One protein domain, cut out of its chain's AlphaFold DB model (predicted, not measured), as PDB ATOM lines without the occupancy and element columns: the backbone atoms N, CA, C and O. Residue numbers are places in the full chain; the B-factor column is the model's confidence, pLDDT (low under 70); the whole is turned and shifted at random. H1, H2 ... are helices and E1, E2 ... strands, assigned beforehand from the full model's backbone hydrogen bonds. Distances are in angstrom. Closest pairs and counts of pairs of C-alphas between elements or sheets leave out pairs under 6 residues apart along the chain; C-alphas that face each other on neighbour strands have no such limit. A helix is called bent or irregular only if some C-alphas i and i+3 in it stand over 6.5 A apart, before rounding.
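AT A GLANCE: This is residues 102 to 230 of the 468 residues of a protein of Bradyrhizobium sp. STM 3843 (UniProt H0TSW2). A strongly twisted sheet of five strands has one long helix, H2, packed over one face, while two long loops, residues 106 to 129 and 187 to 208, reach past one end of the sheet. H1, a single short helical turn, lies beyond the edge strand E1 and meets the first residues of H2. The printed part has 129 residues, with two named helices and five named strands along the chain as H1 E1 E2 H2 E3 E4 E5. The sheet order is E1, E2, E3, E4, E5, mixed, and the class is mixed, helices and strands. The whole is compact, with a radius of gyration of the C-alphas of 15.3 A, and flat, spanning 46 by 37 by 18 A.

IN THESE COORDINATES: H1, residues 102 to 105, begins at C-alpha 102 (215.563, 185.911, 161.533) and measures 5.1 A. E1, residues 130 to 137, measures 18.5 A and bends by 72 degrees at residue 134. E2, residues 143 to 153, measures 20.3 A and bends by 92 degrees at residue 148. H2, residues 154 to 175, begins at C-alpha 154 (219.549, 190.465, 162.324) and measures 30.5 A; it has a kink of 37 degrees near residue 169 and is only just irregular, with C-alphas 166 and 169 6.8 A apart. E3, residues 179 to 186, measures 19.6 A. E4, residues 209 to 217, measures 23.3 A and bends by 59 degrees at residue 213. E5, residues 222 to 224, measures 6.0 A and ends at C-alpha 224 (234.453, 203.960, 146.333).

HOW THE PARTS SIT: E1 and E2 form an antiparallel hairpin, with N 133 and O 150 2.8 A apart. E2 and E3 are parallel, with N 147 and O 182 2.9 A apart; E2, H2 and E3 make a strand-helix-strand unit, two parallel neighbour strands with a helix between, whose crossover is left-handed. E3, E4 and E5 form a meander, each strand the antiparallel neighbour of the one before, with N 183 and O 214 2.8 A apart and N 223 and O 215 2.8 A apart. H2 is on the sheet, making two layers, a helix on one face of a sheet; its closest C-alphas to E1 are those of Ala 161 and Val 136, 5.4 A. H1 touches H2 at residues 154 to 158 alone, closest at the C-alphas of Cys 102 and Cys 154, 6.1 A; it is only just not on the sheet, with 4 pairs of C-alphas within 10 A. In H2, 13 of 18 O i to N i+4 pairs are within hydrogen-bond range; H1 is too short for such a pair.

THE WHOLE: The C-alphas of Gly 176 and Gly 198 are the two farthest apart, 46.6 A. The links H1 to E1, of 24 residues, and E3 to E4, of 22, are long. Residues 111 to 112 pair antiparallel with residues 135 to 136 of E1. The printed part has no cut, its mean pLDDT is 97.2, and no printed residue is under 70.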
ATOM      1  N   CYS A 102     214.574 185.229 162.367       97.12
ATOM      2  CA  CYS A 102     215.563 185.911 161.533       97.12
ATOM      3  C   CYS A 102     216.919 185.194 161.582       97.12
ATOM      4  O   CYS A 102     217.446 184.812 160.539       97.12
ATOM      5  N   ARG A 103     217.459 184.927 162.780       95.56
ATOM      6  CA  ARG A 103     218.754 184.237 162.935       95.56
ATOM      7  C   ARG A 103     218.733 182.790 162.436       95.56
ATOM      8  O   ARG A 103     219.771 182.269 162.054       95.56
ATOM      9  N   LEU A 104     217.562 182.153 162.397       95.81
ATOM     10  CA  LEU A 104     217.356 180.847 161.763       95.81
ATOM     11  C   LEU A 104     217.273 180.917 160.226       95.81
ATOM     12  O   LEU A 104     217.589 179.934 159.562       95.81
ATOM     13  N   ALA A 105     216.856 182.053 159.654       96.31
ATOM     14  CA  ALA A 105     216.829 182.275 158.206       96.31
ATOM     15  C   ALA A 105     218.188 182.746 157.651       96.31
ATOM     16  O   ALA A 105     218.544 182.411 156.519       96.31
ATOM     17  N   LEU A 106     218.963 183.483 158.454       96.31
ATOM     18  CA  LEU A 106     220.303 183.975 158.133       96.31
ATOM     19  C   LEU A 106     221.358 182.864 158.312       96.31
ATOM     20  O   LEU A 106     222.218 182.926 159.185       96.31
ATOM     21  N   THR A 107     221.240 181.804 157.509       96.69
ATOM     22  CA  THR A 107     222.112 180.621 157.571       96.69
ATOM     23  C   THR A 107     223.508 180.884 156.995       96.69
ATOM     24  O   THR A 107     223.701 181.818 156.218       96.69
ATOM     25  N   GLU A 108     224.457 179.983 157.271       95.94
ATOM     26  CA  GLU A 108     225.817 179.963 156.689       95.94
ATOM     27  C   GLU A 108     225.844 179.902 155.142       95.94
ATOM     28  O   GLU A 108     226.878 180.138 154.521       95.94
ATOM     29  N   ASP A 109     224.710 179.606 154.497       97.06
ATOM     30  CA  ASP A 109     224.531 179.649 153.038       97.06
ATOM     31  C   ASP A 109     224.117 181.041 152.514       97.06
ATOM     32  O   ASP A 109     224.066 181.268 151.298       97.06
ATOM     33  N   VAL A 110     223.827 181.977 153.425       98.06
ATOM     34  CA  VAL A 110     223.432 183.373 153.184       98.06
ATOM     35  C   VAL A 110     224.488 184.337 153.725       98.06
ATOM     36  O   VAL A 110     224.942 185.211 152.985       98.06
ATOM     37  N   ALA A 111     224.904 184.179 154.983       98.38
ATOM     38  CA  ALA A 111     225.873 185.045 155.645       98.38
ATOM     39  C   ALA A 111     226.567 184.347 156.825       98.38
ATOM     40  O   ALA A 111     226.007 183.455 157.453       98.38
ATOM     41  N   ILE A 112     227.766 184.819 157.163       98.56
ATOM     42  CA  ILE A 112     228.456 184.504 158.416       98.56
ATOM     43  C   ILE A 112     228.080 185.607 159.400       98.56
ATOM     44  O   ILE A 112     228.589 186.728 159.312       98.56
ATOM     45  N   ALA A 113     227.133 185.300 160.283       98.12
ATOM     46  CA  ALA A 113     226.504 186.270 161.172       98.12
ATOM     47  C   ALA A 113     226.329 185.717 162.604       98.12
ATOM     48  O   ALA A 113     225.193 185.556 163.067       98.12
ATOM     49  N   PRO A 114     227.425 185.388 163.324       97.31
ATOM     50  CA  PRO A 114     227.360 184.912 164.704       97.31
ATOM     51  C   PRO A 114     226.502 185.817 165.603       97.31
ATOM     52  O   PRO A 114     226.567 187.046 165.537       97.31
ATOM     53  N   SER A 115     225.695 185.186 166.464       95.81
ATOM     54  CA  SER A 115     224.819 185.885 167.415       95.81
ATOM     55  C   SER A 115     225.627 186.696 168.426       95.81
ATOM     56  O   SER A 115     226.584 186.190 169.009       95.81
ATOM     57  N   VAL A 116     225.178 187.919 168.697       95.75
ATOM     58  CA  VAL A 116     225.714 188.793 169.748       95.75
ATOM     59  C   VAL A 116     224.657 188.902 170.858       95.75
ATOM     60  O   VAL A 116     223.464 188.935 170.547       95.75
ATOM     61  N   PRO A 117     225.035 188.930 172.152       94.88
ATOM     62  CA  PRO A 117     224.083 189.202 173.229       94.88
ATOM     63  C   PRO A 117     223.338 190.534 173.013       94.88
ATOM     64  O   PRO A 117     223.922 191.453 172.433       94.88
ATOM     65  N   PRO A 118     222.088 190.681 173.492       96.44
ATOM     66  CA  PRO A 118     221.393 191.963 173.467       96.44
ATOM     67  C   PRO A 118     222.225 193.072 174.116       96.44
ATOM     68  O   PRO A 118     222.835 192.873 175.170       96.44
ATOM     69  N   ILE A 119     222.245 194.244 173.485       97.38
ATOM     70  CA  ILE A 119     222.918 195.434 174.011       97.38
ATOM     71  C   ILE A 119     221.837 196.414 174.453       97.38
ATOM     72  O   ILE A 119     220.972 196.775 173.660       97.38
ATOM     73  N   HIS A 120     221.900 196.871 175.701       97.25
ATOM     74  CA  HIS A 120     220.988 197.876 176.243       97.25
ATOM     75  C   HIS A 120     221.816 199.013 176.851       97.25
ATOM     76  O   HIS A 120     222.279 198.930 177.988       97.25
ATOM     77  N   GLY A 121     222.073 200.042 176.045       95.25
ATOM     78  CA  GLY A 121     222.770 201.257 176.464       95.25
ATOM     79  C   GLY A 121     221.809 202.359 176.936       95.25
ATOM     80  O   GLY A 121     220.605 202.132 177.047       95.25
ATOM     81  N   PRO A 122     222.316 203.576 177.196       93.56
ATOM     82  CA  PRO A 122     221.486 204.725 177.553       93.56
ATOM     83  C   PRO A 122     220.417 205.044 176.494       93.56
ATOM     84  O   PRO A 122     220.671 204.981 175.291       93.56
ATOM     85  N   GLY A 123     219.220 205.431 176.943       93.19
ATOM     86  CA  GLY A 123     218.095 205.736 176.057       93.19
ATOM     87  C   GLY A 123     217.591 204.490 175.330       93.19
ATOM     88  O   GLY A 123     217.041 203.590 175.955       93.19
ATOM     89  N   GLU A 124     217.774 204.452 174.010       94.44
ATOM     90  CA  GLU A 124     217.398 203.320 173.148       94.44
ATOM     91  C   GLU A 124     218.624 202.700 172.445       94.44
ATOM     92  O   GLU A 124     218.499 202.122 171.364       94.44
ATOM     93  N   CYS A 125     219.824 202.855 173.025       97.44
ATOM     94  CA  CYS A 125     221.048 202.318 172.436       97.44
ATOM     95  C   CYS A 125     221.092 200.783 172.434       97.44
ATOM     96  O   CYS A 125     220.839 200.134 173.452       97.44
ATOM     97  N   GLY A 126     221.519 200.220 171.306       96.88
ATOM     98  CA  GLY A 126     221.630 198.792 171.050       96.88
ATOM     99  C   GLY A 126     220.313 198.180 170.578       96.88
ATOM    100  O   GLY A 126     219.582 198.751 169.763       96.88
ATOM    101  N   GLY A 127     220.026 196.981 171.069       96.25
ATOM    102  CA  GLY A 127     218.844 196.212 170.730       96.25
ATOM    103  C   GLY A 127     218.945 194.738 171.085       96.25
ATOM    104  O   GLY A 127     220.000 194.225 171.453       96.25
ATOM    105  N   ASP A 128     217.816 194.067 170.910       95.88
ATOM    106  CA  ASP A 128     217.688 192.618 170.865       95.88
ATOM    107  C   ASP A 128     218.018 192.062 169.473       95.88
ATOM    108  O   ASP A 128     218.051 192.787 168.475       95.88
ATOM    109  N   ASP A 129     218.189 190.741 169.416       96.56
ATOM    110  CA  ASP A 129     218.382 189.961 168.186       96.56
ATOM    111  C   ASP A 129     219.565 190.423 167.313       96.56
ATOM    112  O   ASP A 129     219.493 190.486 166.081       96.56
ATOM    113  N   LEU A 130     220.667 190.757 167.985       97.81
ATOM    114  CA  LEU A 130     221.894 191.230 167.362       97.81
ATOM    115  C   LEU A 130     222.737 190.082 166.792       97.81
ATOM    116  O   LEU A 130     222.794 188.968 167.319       97.81
ATOM    117  N   VAL A 131     223.447 190.403 165.718       98.50
ATOM    118  CA  VAL A 131     224.464 189.579 165.070       98.50
ATOM    119  C   VAL A 131     225.688 190.435 164.763       98.50
ATOM    120  O   VAL A 131     225.601 191.660 164.639       98.50
ATOM    121  N   ARG A 132     226.835 189.782 164.602       98.56
ATOM    122  CA  ARG A 132     228.037 190.377 164.021       98.56
ATOM    123  C   ARG A 132     228.163 189.852 162.599       98.56
ATOM    124  O   ARG A 132     228.544 188.705 162.412       98.56
ATOM    125  N   LEU A 133     227.798 190.655 161.605       98.81
ATOM    126  CA  LEU A 133     227.896 190.285 160.196       98.81
ATOM    127  C   LEU A 133     229.364 190.379 159.749       98.81
ATOM    128  O   LEU A 133     229.912 191.471 159.600       98.81
ATOM    129  N   GLU A 134     230.006 189.225 159.566       98.81
ATOM    130  CA  GLU A 134     231.427 189.118 159.202       98.81
ATOM    131  C   GLU A 134     231.620 188.940 157.691       98.81
ATOM    132  O   GLU A 134     232.573 189.463 157.111       98.81
ATOM    133  N   ALA A 135     230.699 188.238 157.024       98.75
ATOM    134  CA  ALA A 135     230.680 188.119 155.570       98.75
ATOM    135  C   ALA A 135     229.283 187.803 155.033       98.75
ATOM    136  O   ALA A 135     228.518 187.074 155.660       98.75
ATOM    137  N   VAL A 136     228.994 188.258 153.817       98.88
ATOM    138  CA  VAL A 136     227.889 187.739 153.006       98.88
ATOM    139  C   VAL A 136     228.414 186.570 152.175       98.88
ATOM    140  O   VAL A 136     229.457 186.676 151.528       98.88
ATOM    141  N   VAL A 137     227.713 185.440 152.192       98.69
ATOM    142  CA  VAL A 137     228.052 184.260 151.385       98.69
ATOM    143  C   VAL A 137     227.328 184.366 150.045       98.69
ATOM    144  O   VAL A 137     226.208 184.870 149.977       98.69
ATOM    145  N   LEU A 138     227.957 183.920 148.960       98.38
ATOM    146  CA  LEU A 138     227.402 183.962 147.606       98.38
ATOM    147  C   LEU A 138     226.893 182.574 147.161       98.38
ATOM    148  O   LEU A 138     227.282 181.561 147.748       98.38
ATOM    149  N   PRO A 139     226.035 182.478 146.122       96.56
ATOM    150  CA  PRO A 139     225.518 181.193 145.634       96.56
ATOM    151  C   PRO A 139     226.601 180.185 145.209       96.56
ATOM    152  O   PRO A 139     226.400 178.981 145.333       96.56
ATOM    153  N   ASP A 140     227.764 180.669 144.765       95.69
ATOM    154  CA  ASP A 140     228.943 179.869 144.406       95.69
ATOM    155  C   ASP A 140     229.876 179.566 145.601       95.69
ATOM    156  O   ASP A 140     231.015 179.138 145.416       95.69
ATOM    157  N   LYS A 141     229.392 179.799 146.829       96.94
ATOM    158  CA  LYS A 141     230.094 179.656 148.115       96.94
ATOM    159  C   LYS A 141     231.305 180.580 148.317       96.94
ATOM    160  O   LYS A 141     231.986 180.452 149.339       96.94
ATOM    161  N   LYS A 142     231.556 181.554 147.429       97.56
ATOM    162  CA  LYS A 142     232.477 182.664 147.735       97.56
ATOM    163  C   LYS A 142     231.908 183.544 148.857       97.56
ATOM    164  O   LYS A 142     230.738 183.440 149.225       97.56
ATOM    165  N   ARG A 143     232.758 184.400 149.424       98.31
ATOM    166  CA  ARG A 143     232.441 185.277 150.558       98.31
ATOM    167  C   ARG A 143     232.806 186.715 150.206       98.31
ATOM    168  O   ARG A 143     233.918 186.947 149.744       98.31
ATOM    169  N   VAL A 144     231.894 187.648 150.459       98.75
ATOM    170  CA  VAL A 144     232.153 189.092 150.491       98.75
ATOM    171  C   VAL A 144     232.290 189.482 151.959       98.75
ATOM    172  O   VAL A 144     231.295 189.509 152.682       98.75
ATOM    173  N   THR A 145     233.512 189.717 152.433       98.81
ATOM    174  CA  THR A 145     233.765 190.038 153.849       98.81
ATOM    175  C   THR A 145     233.376 191.478 154.169       98.81
ATOM    176  O   THR A 145     233.739 192.382 153.420       98.81
ATOM    177  N   LEU A 146     232.701 191.721 155.292       98.75
ATOM    178  CA  LEU A 146     232.516 193.082 155.799       98.75
ATOM    179  C   LEU A 146     233.777 193.490 156.561       98.75
ATOM    180  O   LEU A 146     234.240 192.769 157.445       98.75
ATOM    181  N   THR A 147     234.354 194.629 156.186       98.25
ATOM    182  CA  THR A 147     235.651 195.086 156.698       98.25
ATOM    183  C   THR A 147     235.501 196.489 157.290       98.25
ATOM    184  O   THR A 147     235.393 197.422 156.502       98.25
ATOM    185  N   PRO A 148     235.479 196.661 158.628       98.50
ATOM    186  CA  PRO A 148     235.454 195.621 159.660       98.50
ATOM    187  C   PRO A 148     234.086 194.919 159.746       98.50
ATOM    188  O   PRO A 148     233.080 195.408 159.232       98.50
ATOM    189  N   ALA A 149     234.040 193.778 160.437       98.62
ATOM    190  CA  ALA A 149     232.797 193.051 160.695       98.62
ATOM    191  C   ALA A 149     231.812 193.894 161.528       98.62
ATOM    192  O   ALA A 149     232.199 194.482 162.540       98.62
ATOM    193  N   ALA A 150     230.548 193.923 161.111       98.62
ATOM    194  CA  ALA A 150     229.568 194.923 161.529       98.62
ATOM    195  C   ALA A 150     228.579 194.376 162.575       98.62
ATOM    196  O   ALA A 150     227.960 193.334 162.358       98.62
ATOM    197  N   THR A 151     228.398 195.071 163.701       98.69
ATOM    198  CA  THR A 151     227.428 194.674 164.743       98.69
ATOM    199  C   THR A 151     226.082 195.329 164.460       98.69
ATOM    200  O   THR A 151     226.000 196.547 164.374       98.69
ATOM    201  N   MET A 152     225.019 194.536 164.318       98.69
ATOM    202  CA  MET A 152     223.698 195.032 163.917       98.69
ATOM    203  C   MET A 152     222.568 194.069 164.290       98.69
ATOM    204  O   MET A 152     222.797 192.901 164.594       98.69
ATOM    205  N   ARG A 153     221.323 194.537 164.224       98.44
ATOM    206  CA  ARG A 153     220.120 193.697 164.292       98.44
ATOM    207  C   ARG A 153     220.095 192.726 163.116       98.44
ATOM    208  O   ARG A 153     220.405 193.105 161.986       98.44
ATOM    209  N   CYS A 154     219.643 191.497 163.357       98.50
ATOM    210  CA  CYS A 154     219.549 190.465 162.324       98.50
ATOM    211  C   CYS A 154     218.764 190.916 161.073       98.50
ATOM    212  O   CYS A 154     219.119 190.550 159.952       98.50
ATOM    213  N   THR A 155     217.737 191.757 161.230       98.25
ATOM    214  CA  THR A 155     216.968 192.318 160.107       98.25
ATOM    215  C   THR A 155     217.812 193.204 159.190       98.25
ATOM    216  O   THR A 155     217.676 193.105 157.973       98.25
ATOM    217  N   MET A 156     218.723 194.010 159.746       98.75
ATOM    218  CA  MET A 156     219.657 194.826 158.962       98.75
ATOM    219  C   MET A 156     220.694 193.942 158.258       98.75
ATOM    220  O   MET A 156     220.929 194.097 157.062       98.75
ATOM    221  N   ALA A 157     221.236 192.941 158.964       98.81
ATOM    222  CA  ALA A 157     222.179 191.983 158.383       98.81
ATOM    223  C   ALA A 157     221.565 191.182 157.226       98.81
ATOM    224  O   ALA A 157     222.226 190.937 156.218       98.81
ATOM    225  N   THR A 158     220.287 190.819 157.353       98.75
ATOM    226  CA  THR A 158     219.522 190.136 156.305       98.75
ATOM    227  C   THR A 158     219.380 191.018 155.068       98.75
ATOM    228  O   THR A 158     219.620 190.541 153.960       98.75
ATOM    229  N   GLU A 159     219.052 192.304 155.223       98.88
ATOM    230  CA  GLU A 159     218.850 193.176 154.063       98.88
ATOM    231  C   GLU A 159     220.162 193.590 153.380       98.88
ATOM    232  O   GLU A 159     220.209 193.657 152.152       98.88
ATOM    233  N   ILE A 160     221.259 193.734 154.131       98.88
ATOM    234  CA  ILE A 160     222.610 193.868 153.556       98.88
ATOM    235  C   ILE A 160     223.005 192.592 152.798       98.88
ATOM    236  O   ILE A 160     223.506 192.679 151.677       98.88
ATOM    237  N   ALA A 161     222.750 191.403 153.356       98.81
ATOM    238  CA  ALA A 161     223.035 190.141 152.671       98.81
ATOM    239  C   ALA A 161     222.213 189.984 151.378       98.81
ATOM    240  O   ALA A 161     222.756 189.548 150.359       98.81
ATOM    241  N   ASN A 162     220.941 190.395 151.391       98.75
ATOM    242  CA  ASN A 162     220.091 190.449 150.202       98.75
ATOM    243  C   ASN A 162     220.654 191.425 149.156       98.75
ATOM    244  O   ASN A 162     220.848 191.030 148.009       98.75
ATOM    245  N   TRP A 163     220.964 192.665 149.551       98.81
ATOM    246  CA  TRP A 163     221.508 193.704 148.668       98.81
ATOM    247  C   TRP A 163     222.812 193.272 147.994       98.81
ATOM    248  O   TRP A 163     222.934 193.315 146.769       98.81
ATOM    249  N   VAL A 164     223.770 192.770 148.779       98.81
ATOM    250  CA  VAL A 164     225.065 192.310 148.261       98.81
ATOM    251  C   VAL A 164     224.887 191.159 147.267       98.81
ATOM    252  O   VAL A 164     225.494 191.187 146.198       98.81
ATOM    253  N   ARG A 165     224.035 190.167 147.572       98.56
ATOM    254  CA  ARG A 165     223.821 188.985 146.713       98.56
ATOM    255  C   ARG A 165     223.016 189.277 145.447       98.56
ATOM    256  O   ARG A 165     223.296 188.662 144.420       98.56
ATOM    257  N   SER A 166     221.997 190.129 145.527       98.44
ATOM    258  CA  SER A 166     221.028 190.338 144.443       98.44
ATOM    259  C   SER A 166     221.326 191.541 143.556       98.44
ATOM    260  O   SER A 166     220.920 191.517 142.398       98.44
ATOM    261  N   ASP A 167     222.020 192.560 144.066       98.50
ATOM    262  CA  ASP A 167     222.175 193.845 143.379       98.50
ATOM    263  C   ASP A 167     223.654 194.221 143.218       98.50
ATOM    264  O   ASP A 167     224.127 194.388 142.094       98.50
ATOM    265  N   VAL A 168     224.422 194.276 144.315       98.50
ATOM    266  CA  VAL A 168     225.811 194.767 144.267       98.50
ATOM    267  C   VAL A 168     226.720 193.832 143.466       98.50
ATOM    268  O   VAL A 168     227.421 194.283 142.563       98.50
ATOM    269  N   VAL A 169     226.712 192.526 143.760       98.19
ATOM    270  CA  VAL A 169     227.541 191.540 143.044       98.19
ATOM    271  C   VAL A 169     227.283 191.530 141.528       98.19
ATOM    272  O   VAL A 169     228.265 191.641 140.791       98.19
ATOM    273  N   PRO A 170     226.037 191.423 141.015       97.25
ATOM    274  CA  PRO A 170     225.802 191.449 139.570       97.25
ATOM    275  C   PRO A 170     226.062 192.815 138.918       97.25
ATOM    276  O   PRO A 170     226.418 192.846 137.741       97.25
ATOM    277  N   GLU A 171     225.930 193.933 139.641       97.31
ATOM    278  CA  GLU A 171     226.277 195.259 139.113       97.31
ATOM    279  C   GLU A 171     227.797 195.420 138.966       97.31
ATOM    280  O   GLU A 171     228.298 195.692 137.875       97.31
ATOM    281  N   VAL A 172     228.557 195.159 140.033       95.88
ATOM    282  CA  VAL A 172     230.021 195.309 140.038       95.88
ATOM    283  C   VAL A 172     230.708 194.279 139.134       95.88
ATOM    284  O   VAL A 172     231.730 194.592 138.524       95.88
ATOM    285  N   ALA A 173     230.125 193.089 138.940       94.81
ATOM    286  CA  ALA A 173     230.639 192.092 137.995       94.81
ATOM    287  C   ALA A 173     230.742 192.612 136.543       94.81
ATOM    288  O   ALA A 173     231.585 192.128 135.783       94.81
ATOM    289  N   LYS A 174     229.961 193.637 136.158       95.50
ATOM    290  CA  LYS A 174     230.083 194.312 134.849       95.50
ATOM    291  C   LYS A 174     231.445 194.987 134.653       95.50
ATOM    292  O   LYS A 174     231.880 195.155 133.520       95.50
ATOM    293  N   LEU A 175     232.146 195.321 135.741       94.56
ATOM    294  CA  LEU A 175     233.500 195.888 135.727       94.56
ATOM    295  C   LEU A 175     234.602 194.830 135.517       94.56
ATOM    296  O   LEU A 175     235.787 195.144 135.660       94.56
ATOM    297  N   GLY A 176     234.233 193.583 135.197       96.19
ATOM    298  CA  GLY A 176     235.155 192.501 134.832       96.19
ATOM    299  C   GLY A 176     235.897 191.854 136.006       96.19
ATOM    300  O   GLY A 176     236.827 191.086 135.781       96.19
ATOM    301  N   SER A 177     235.510 192.156 137.249       96.56
ATOM    302  CA  SER A 177     236.150 191.652 138.468       96.56
ATOM    303  C   SER A 177     235.101 191.344 139.540       96.56
ATOM    304  O   SER A 177     234.021 191.932 139.554       96.56
ATOM    305  N   ALA A 178     235.397 190.385 140.417       96.94
ATOM    306  CA  ALA A 178     234.484 189.943 141.469       96.94
ATOM    307  C   ALA A 178     234.724 190.709 142.777       96.94
ATOM    308  O   ALA A 178     235.871 190.978 143.129       96.94
ATOM    309  N   ILE A 179     233.658 190.999 143.528       98.06
ATOM    310  CA  ILE A 179     233.765 191.585 144.872       98.06
ATOM    311  C   ILE A 179     234.407 190.573 145.831       98.06
ATOM    312  O   ILE A 179     234.033 189.400 145.847       98.06
ATOM    313  N   THR A 180     235.337 191.045 146.659       98.50
ATOM    314  CA  THR A 180     235.947 190.298 147.769       98.50
ATOM    315  C   THR A 180     235.559 190.862 149.135       98.50
ATOM    316  O   THR A 180     235.395 190.087 150.077       98.50
ATOM    317  N   ALA A 181     235.336 192.177 149.256       98.69
ATOM    318  CA  ALA A 181     234.885 192.795 150.503       98.69
ATOM    319  C   ALA A 181     233.943 193.994 150.300       98.69
ATOM    320  O   ALA A 181     234.046 194.722 149.313       98.69
ATOM    321  N   LEU A 182     233.069 194.205 151.286       98.81
ATOM    322  CA  LEU A 182     232.349 195.454 151.535       98.81
ATOM    323  C   LEU A 182     233.166 196.254 152.556       98.81
ATOM    324  O   LEU A 182     233.515 195.735 153.621       98.81
ATOM    325  N   ASP A 183     233.487 197.497 152.212       98.69
ATOM    326  CA  ASP A 183     234.238 198.426 153.051       98.69
ATOM    327  C   ASP A 183     233.261 199.206 153.939       98.69
ATOM    328  O   ASP A 183     232.528 200.088 153.482       98.69
ATOM    329  N   ASN A 184     233.190 198.775 155.194       98.38
ATOM    330  CA  ASN A 184     232.291 199.271 156.225       98.38
ATOM    331  C   ASN A 184     232.993 200.411 156.974       98.38
ATOM    332  O   ASN A 184     234.136 200.250 157.398       98.38
ATOM    333  N   PHE A 185     232.324 201.547 157.142       96.31
ATOM    334  CA  PHE A 185     232.887 202.715 157.818       96.31
ATOM    335  C   PHE A 185     232.418 202.793 159.281       96.31
ATOM    336  O   PHE A 185     233.252 202.935 160.175       96.31
ATOM    337  N   ASP A 186     231.121 202.581 159.535       97.50
ATOM    338  CA  ASP A 186     230.526 202.391 160.869       97.50
ATOM    339  C   ASP A 186     229.242 201.529 160.802       97.50
ATOM    340  O   ASP A 186     228.622 201.383 159.749       97.50
ATOM    341  N   SER A 187     228.829 200.942 161.932       97.88
ATOM    342  CA  SER A 187     227.593 200.147 162.060       97.88
ATOM    343  C   SER A 187     226.903 200.240 163.430       97.88
ATOM    344  O   SER A 187     225.681 200.379 163.497       97.88
ATOM    345  N   TYR A 188     227.657 200.155 164.533       98.38
ATOM    346  CA  TYR A 188     227.115 200.304 165.886       98.38
ATOM    347  C   TYR A 188     227.957 201.268 166.715       98.38
ATOM    348  O   TYR A 188     228.955 200.887 167.330       98.38
ATOM    349  N   GLU A 189     227.460 202.497 166.820       97.56
ATOM    350  CA  GLU A 189     227.952 203.501 167.752       97.56
ATOM    351  C   GLU A 189     226.772 204.148 168.494       97.56
ATOM    352  O   GLU A 189     225.857 204.708 167.887       97.56
ATOM    353  N   CYS A 190     226.788 204.101 169.832       97.19
ATOM    354  CA  CYS A 190     225.765 204.704 170.695       97.19
ATOM    355  C   CYS A 190     225.889 206.242 170.732       97.19
ATOM    356  O   CYS A 190     226.323 206.830 171.723       97.19
ATOM    357  N   ARG A 191     225.500 206.897 169.629       96.06
ATOM    358  CA  ARG A 191     225.557 208.356 169.431       96.06
ATOM    359  C   ARG A 191     224.235 208.956 168.944       96.06
ATOM    360  O   ARG A 191     223.412 208.303 168.297       96.06
ATOM    361  N   GLY A 192     224.060 210.250 169.210       96.44
ATOM    362  CA  GLY A 192     223.068 211.077 168.517       96.44
ATOM    363  C   GLY A 192     223.384 211.193 167.021       96.44
ATOM    364  O   GLY A 192     224.526 210.993 166.591       96.44
ATOM    365  N   ARG A 193     222.372 211.518 166.212       96.12
ATOM    366  CA  ARG A 193     222.534 211.732 164.762       96.12
ATOM    367  C   ARG A 193     223.626 212.759 164.474       96.12
ATOM    368  O   ARG A 193     223.708 213.796 165.137       96.12
ATOM    369  N   ASN A 194     224.476 212.442 163.499       93.88
ATOM    370  CA  ASN A 194     225.568 213.298 163.031       93.88
ATOM    371  C   ASN A 194     226.530 213.722 164.172       93.88
ATOM    372  O   ASN A 194     227.075 214.824 164.150       93.88
ATOM    373  N   GLY A 195     226.660 212.893 165.220       90.94
ATOM    374  CA  GLY A 195     227.484 213.159 166.409       90.94
ATOM    375  C   GLY A 195     226.944 214.246 167.353       90.94
ATOM    376  O   GLY A 195     227.612 214.610 168.317       90.94
ATOM    377  N   LYS A 196     225.748 214.795 167.101       93.56
ATOM    378  CA  LYS A 196     225.237 215.982 167.805       93.56
ATOM    379  C   LYS A 196     224.636 215.625 169.168       93.56
ATOM    380  O   LYS A 196     223.619 214.936 169.257       93.56
ATOM    381  N   THR A 197     225.224 216.159 170.238       90.75
ATOM    382  CA  THR A 197     224.686 216.069 171.606       90.75
ATOM    383  C   THR A 197     223.253 216.602 171.667       90.75
ATOM    384  O   THR A 197     222.984 217.718 171.231       90.75
ATOM    385  N   GLY A 198     222.327 215.812 172.218       91.38
ATOM    386  CA  GLY A 198     220.911 216.181 172.334       91.38
ATOM    387  C   GLY A 198     220.085 216.042 171.047       91.38
ATOM    388  O   GLY A 198     218.875 216.256 171.092       91.38
ATOM    389  N   ALA A 199     220.687 215.653 169.918       94.69
ATOM    390  CA  ALA A 199     219.930 215.237 168.739       94.69
ATOM    391  C   ALA A 199     219.231 213.880 168.979       94.69
ATOM    392  O   ALA A 199     219.652 213.117 169.856       94.69
ATOM    393  N   PRO A 200     218.192 213.530 168.190       95.62
ATOM    394  CA  PRO A 200     217.614 212.189 168.207       95.62
ATOM    395  C   PRO A 200     218.679 211.106 167.995       95.62
ATOM    396  O   PRO A 200     219.672 211.333 167.298       95.62
ATOM    397  N   LEU A 201     218.459 209.921 168.571       97.12
ATOM    398  CA  LEU A 201     219.390 208.796 168.464       97.12
ATOM    399  C   LEU A 201     219.637 208.412 166.992       97.12
ATOM    400  O   LEU A 201     218.712 208.429 166.169       97.12
ATOM    401  N   SER A 202     220.890 208.094 166.662       97.31
ATOM    402  CA  SER A 202     221.264 207.544 165.356       97.31
ATOM    403  C   SER A 202     220.736 206.115 165.198       97.31
ATOM    404  O   SER A 202     220.632 205.383 166.182       97.31
ATOM    405  N   GLU A 203     220.456 205.676 163.973       98.44
ATOM    406  CA  GLU A 203     220.143 204.262 163.728       98.44
ATOM    407  C   GLU A 203     221.368 203.359 163.947       98.44
ATOM    408  O   GLU A 203     221.203 202.226 164.392       98.44
ATOM    409  N   HIS A 204     222.589 203.892 163.807       98.44
ATOM    410  CA  HIS A 204     223.819 203.274 164.335       98.44
ATOM    411  C   HIS A 204     223.711 203.006 165.833       98.44
ATOM    412  O   HIS A 204     223.982 201.906 166.303       98.44
ATOM    413  N   GLY A 205     223.185 203.977 166.582       98.00
ATOM    414  CA  GLY A 205     222.903 203.832 168.007       98.00
ATOM    415  C   GLY A 205     221.885 202.738 168.300       98.00
ATOM    416  O   GLY A 205     221.960 202.131 169.357       98.00
ATOM    417  N   ARG A 206     220.993 202.420 167.360       98.38
ATOM    418  CA  ARG A 206     220.017 201.319 167.448       98.38
ATOM    419  C   ARG A 206     220.516 200.006 166.834       98.38
ATOM    420  O   ARG A 206     219.723 199.071 166.726       98.38
ATOM    421  N   ALA A 207     221.778 199.934 166.401       98.50
ATOM    422  CA  ALA A 207     222.342 198.810 165.648       98.50
ATOM    423  C   ALA A 207     221.520 198.473 164.375       98.50
ATOM    424  O   ALA A 207     221.315 197.309 164.036       98.50
ATOM    425  N   ASN A 208     220.970 199.495 163.713       98.75
ATOM    426  CA  ASN A 208     219.958 199.410 162.649       98.75
ATOM    427  C   ASN A 208     220.394 200.132 161.353       98.75
ATOM    428  O   ASN A 208     219.552 200.488 160.526       98.75
ATOM    429  N   ALA A 209     221.700 200.374 161.202       98.75
ATOM    430  CA  ALA A 209     222.308 201.052 160.062       98.75
ATOM    431  C   ALA A 209     223.685 200.470 159.697       98.75
ATOM    432  O   ALA A 209     224.238 199.643 160.427       98.75
ATOM    433  N   ILE A 210     224.219 200.913 158.560       98.88
ATOM    434  CA  ILE A 210     225.619 200.759 158.154       98.88
ATOM    435  C   ILE A 210     226.033 201.967 157.299       98.88
ATOM    436  O   ILE A 210     225.245 202.436 156.477       98.88
ATOM    437  N   ASP A 211     227.263 202.438 157.472       98.75
ATOM    438  CA  ASP A 211     227.899 203.429 156.603       98.75
ATOM    439  C   ASP A 211     228.859 202.687 155.658       98.75
ATOM    440  O   ASP A 211     229.753 201.969 156.106       98.75
ATOM    441  N   VAL A 212     228.656 202.803 154.342       98.81
ATOM    442  CA  VAL A 212     229.396 202.046 153.319       98.81
ATOM    443  C   VAL A 212     230.286 202.980 152.511       98.81
ATOM    444  O   VAL A 212     229.797 203.864 151.809       98.81
ATOM    445  N   HIS A 213     231.596 202.751 152.568       98.12
ATOM    446  CA  HIS A 213     232.578 203.486 151.772       98.12
ATOM    447  C   HIS A 213     232.662 202.927 150.338       98.12
ATOM    448  O   HIS A 213     232.665 203.679 149.361       98.12
ATOM    449  N   GLY A 214     232.645 201.596 150.185       98.00
ATOM    450  CA  GLY A 214     232.623 200.962 148.866       98.00
ATOM    451  C   GLY A 214     232.939 199.471 148.842       98.00
ATOM    452  O   GLY A 214     232.701 198.754 149.813       98.00
ATOM    453  N   PHE A 215     233.459 198.991 147.709       98.56
ATOM    454  CA  PHE A 215     233.660 197.562 147.443       98.56
ATOM    455  C   PHE A 215     235.063 197.245 146.921       98.56
ATOM    456  O   PHE A 215     235.500 197.785 145.906       98.56
ATOM    457  N   LYS A 216     235.752 196.310 147.585       98.38
ATOM    458  CA  LYS A 216     237.082 195.817 147.189       98.38
ATOM    459  C   LYS A 216     236.928 194.632 146.248       98.38
ATOM    460  O   LYS A 216     236.074 193.770 146.472       98.38
ATOM    461  N   LEU A 217     237.736 194.604 145.192       98.25
ATOM    462  CA  LEU A 217     237.633 193.639 144.099       98.25
ATOM    463  C   LEU A 217     238.805 192.642 144.087       98.25
ATOM    464  O   LEU A 217     239.867 192.877 144.665       98.25
ATOM    465  N   ALA A 218     238.622 191.515 143.397       98.06
ATOM    466  CA  ALA A 218     239.597 190.424 143.299       98.06
ATOM    467  C   ALA A 218     240.889 190.787 142.538       98.06
ATOM    468  O   ALA A 218     241.910 190.128 142.717       98.06
ATOM    469  N   ASP A 219     240.857 191.839 141.720       97.00
ATOM    470  CA  ASP A 219     242.004 192.430 141.019       97.00
ATOM    471  C   ASP A 219     242.649 193.598 141.794       97.00
ATOM    472  O   ASP A 219     243.490 194.314 141.254       97.00
ATOM    473  N   GLY A 220     242.271 193.802 143.061       97.00
ATOM    474  CA  GLY A 220     242.853 194.814 143.947       97.00
ATOM    475  C   GLY A 220     242.318 196.234 143.749       97.00
ATOM    476  O   GLY A 220     242.739 197.139 144.468       97.00
ATOM    477  N   ARG A 221     241.377 196.446 142.820       96.94
ATOM    478  CA  ARG A 221     240.640 197.713 142.710       96.94
ATOM    479  C   ARG A 221     239.708 197.918 143.906       96.94
ATOM    480  O   ARG A 221     239.189 196.961 144.483       96.94
ATOM    481  N   MET A 222     239.458 199.183 144.215       96.75
ATOM    482  CA  MET A 222     238.417 199.642 145.128       96.75
ATOM    483  C   MET A 222     237.400 200.452 144.319       96.75
ATOM    484  O   MET A 222     237.795 201.274 143.494       96.75
ATOM    485  N   ILE A 223     236.110 200.198 144.533       97.06
ATOM    486  CA  ILE A 223     234.999 200.979 143.978       97.06
ATOM    487  C   ILE A 223     234.406 201.792 145.128       97.06
ATOM    488  O   ILE A 223     233.542 201.300 145.854       97.06
ATOM    489  N   GLU A 224     234.926 203.000 145.326       97.25
ATOM    490  CA  GLU A 224     234.453 203.960 146.333       97.25
ATOM    491  C   GLU A 224     233.174 204.634 145.811       97.25
ATOM    492  O   GLU A 224     233.106 205.052 144.655       97.25
ATOM    493  N   LEU A 225     232.118 204.696 146.626       97.56
ATOM    494  CA  LEU A 225     230.786 205.115 146.157       97.56
ATOM    495  C   LEU A 225     230.661 206.631 145.961       97.56
ATOM    496  O   LEU A 225     229.822 207.096 145.183       97.56
ATOM    497  N   THR A 226     231.520 207.383 146.640       97.06
ATOM    498  CA  THR A 226     231.624 208.845 146.610       97.06
ATOM    499  C   THR A 226     232.722 209.343 145.663       97.06
ATOM    500  O   THR A 226     232.692 210.506 145.253       97.06
ATOM    501  N   ASP A 227     233.639 208.472 145.214       96.19
ATOM    502  CA  ASP A 227     234.640 208.824 144.204       96.19
ATOM    503  C   ASP A 227     233.976 209.098 142.847       96.19
ATOM    504  O   ASP A 227     233.495 208.222 142.121       96.19
ATOM    505  N   ARG A 228     234.022 210.378 142.485       95.44
ATOM    506  CA  ARG A 228     233.475 210.949 141.254       95.44
ATOM    507  C   ARG A 228     234.146 210.395 139.995       95.44
ATOM    508  O   ARG A 228     233.586 210.560 138.915       95.44
ATOM    509  N   THR A 229     235.316 209.757 140.107       93.62
ATOM    510  CA  THR A 229     236.026 209.116 138.990       93.62
ATOM    511  C   THR A 229     235.598 207.669 138.723       93.62
ATOM    512  O   THR A 229     235.863 207.167 137.627       93.62
ATOM    513  N   GLN A 230     234.871 207.018 139.643       94.69
ATOM    514  CA  GLN A 230     234.283 205.698 139.390       94.69
ATOM    515  C   GLN A 230     233.148 205.772 138.351       94.69
ATOM    516  O   GLN A 230     232.439 206.787 138.299       94.69
TER     517      GLN A 230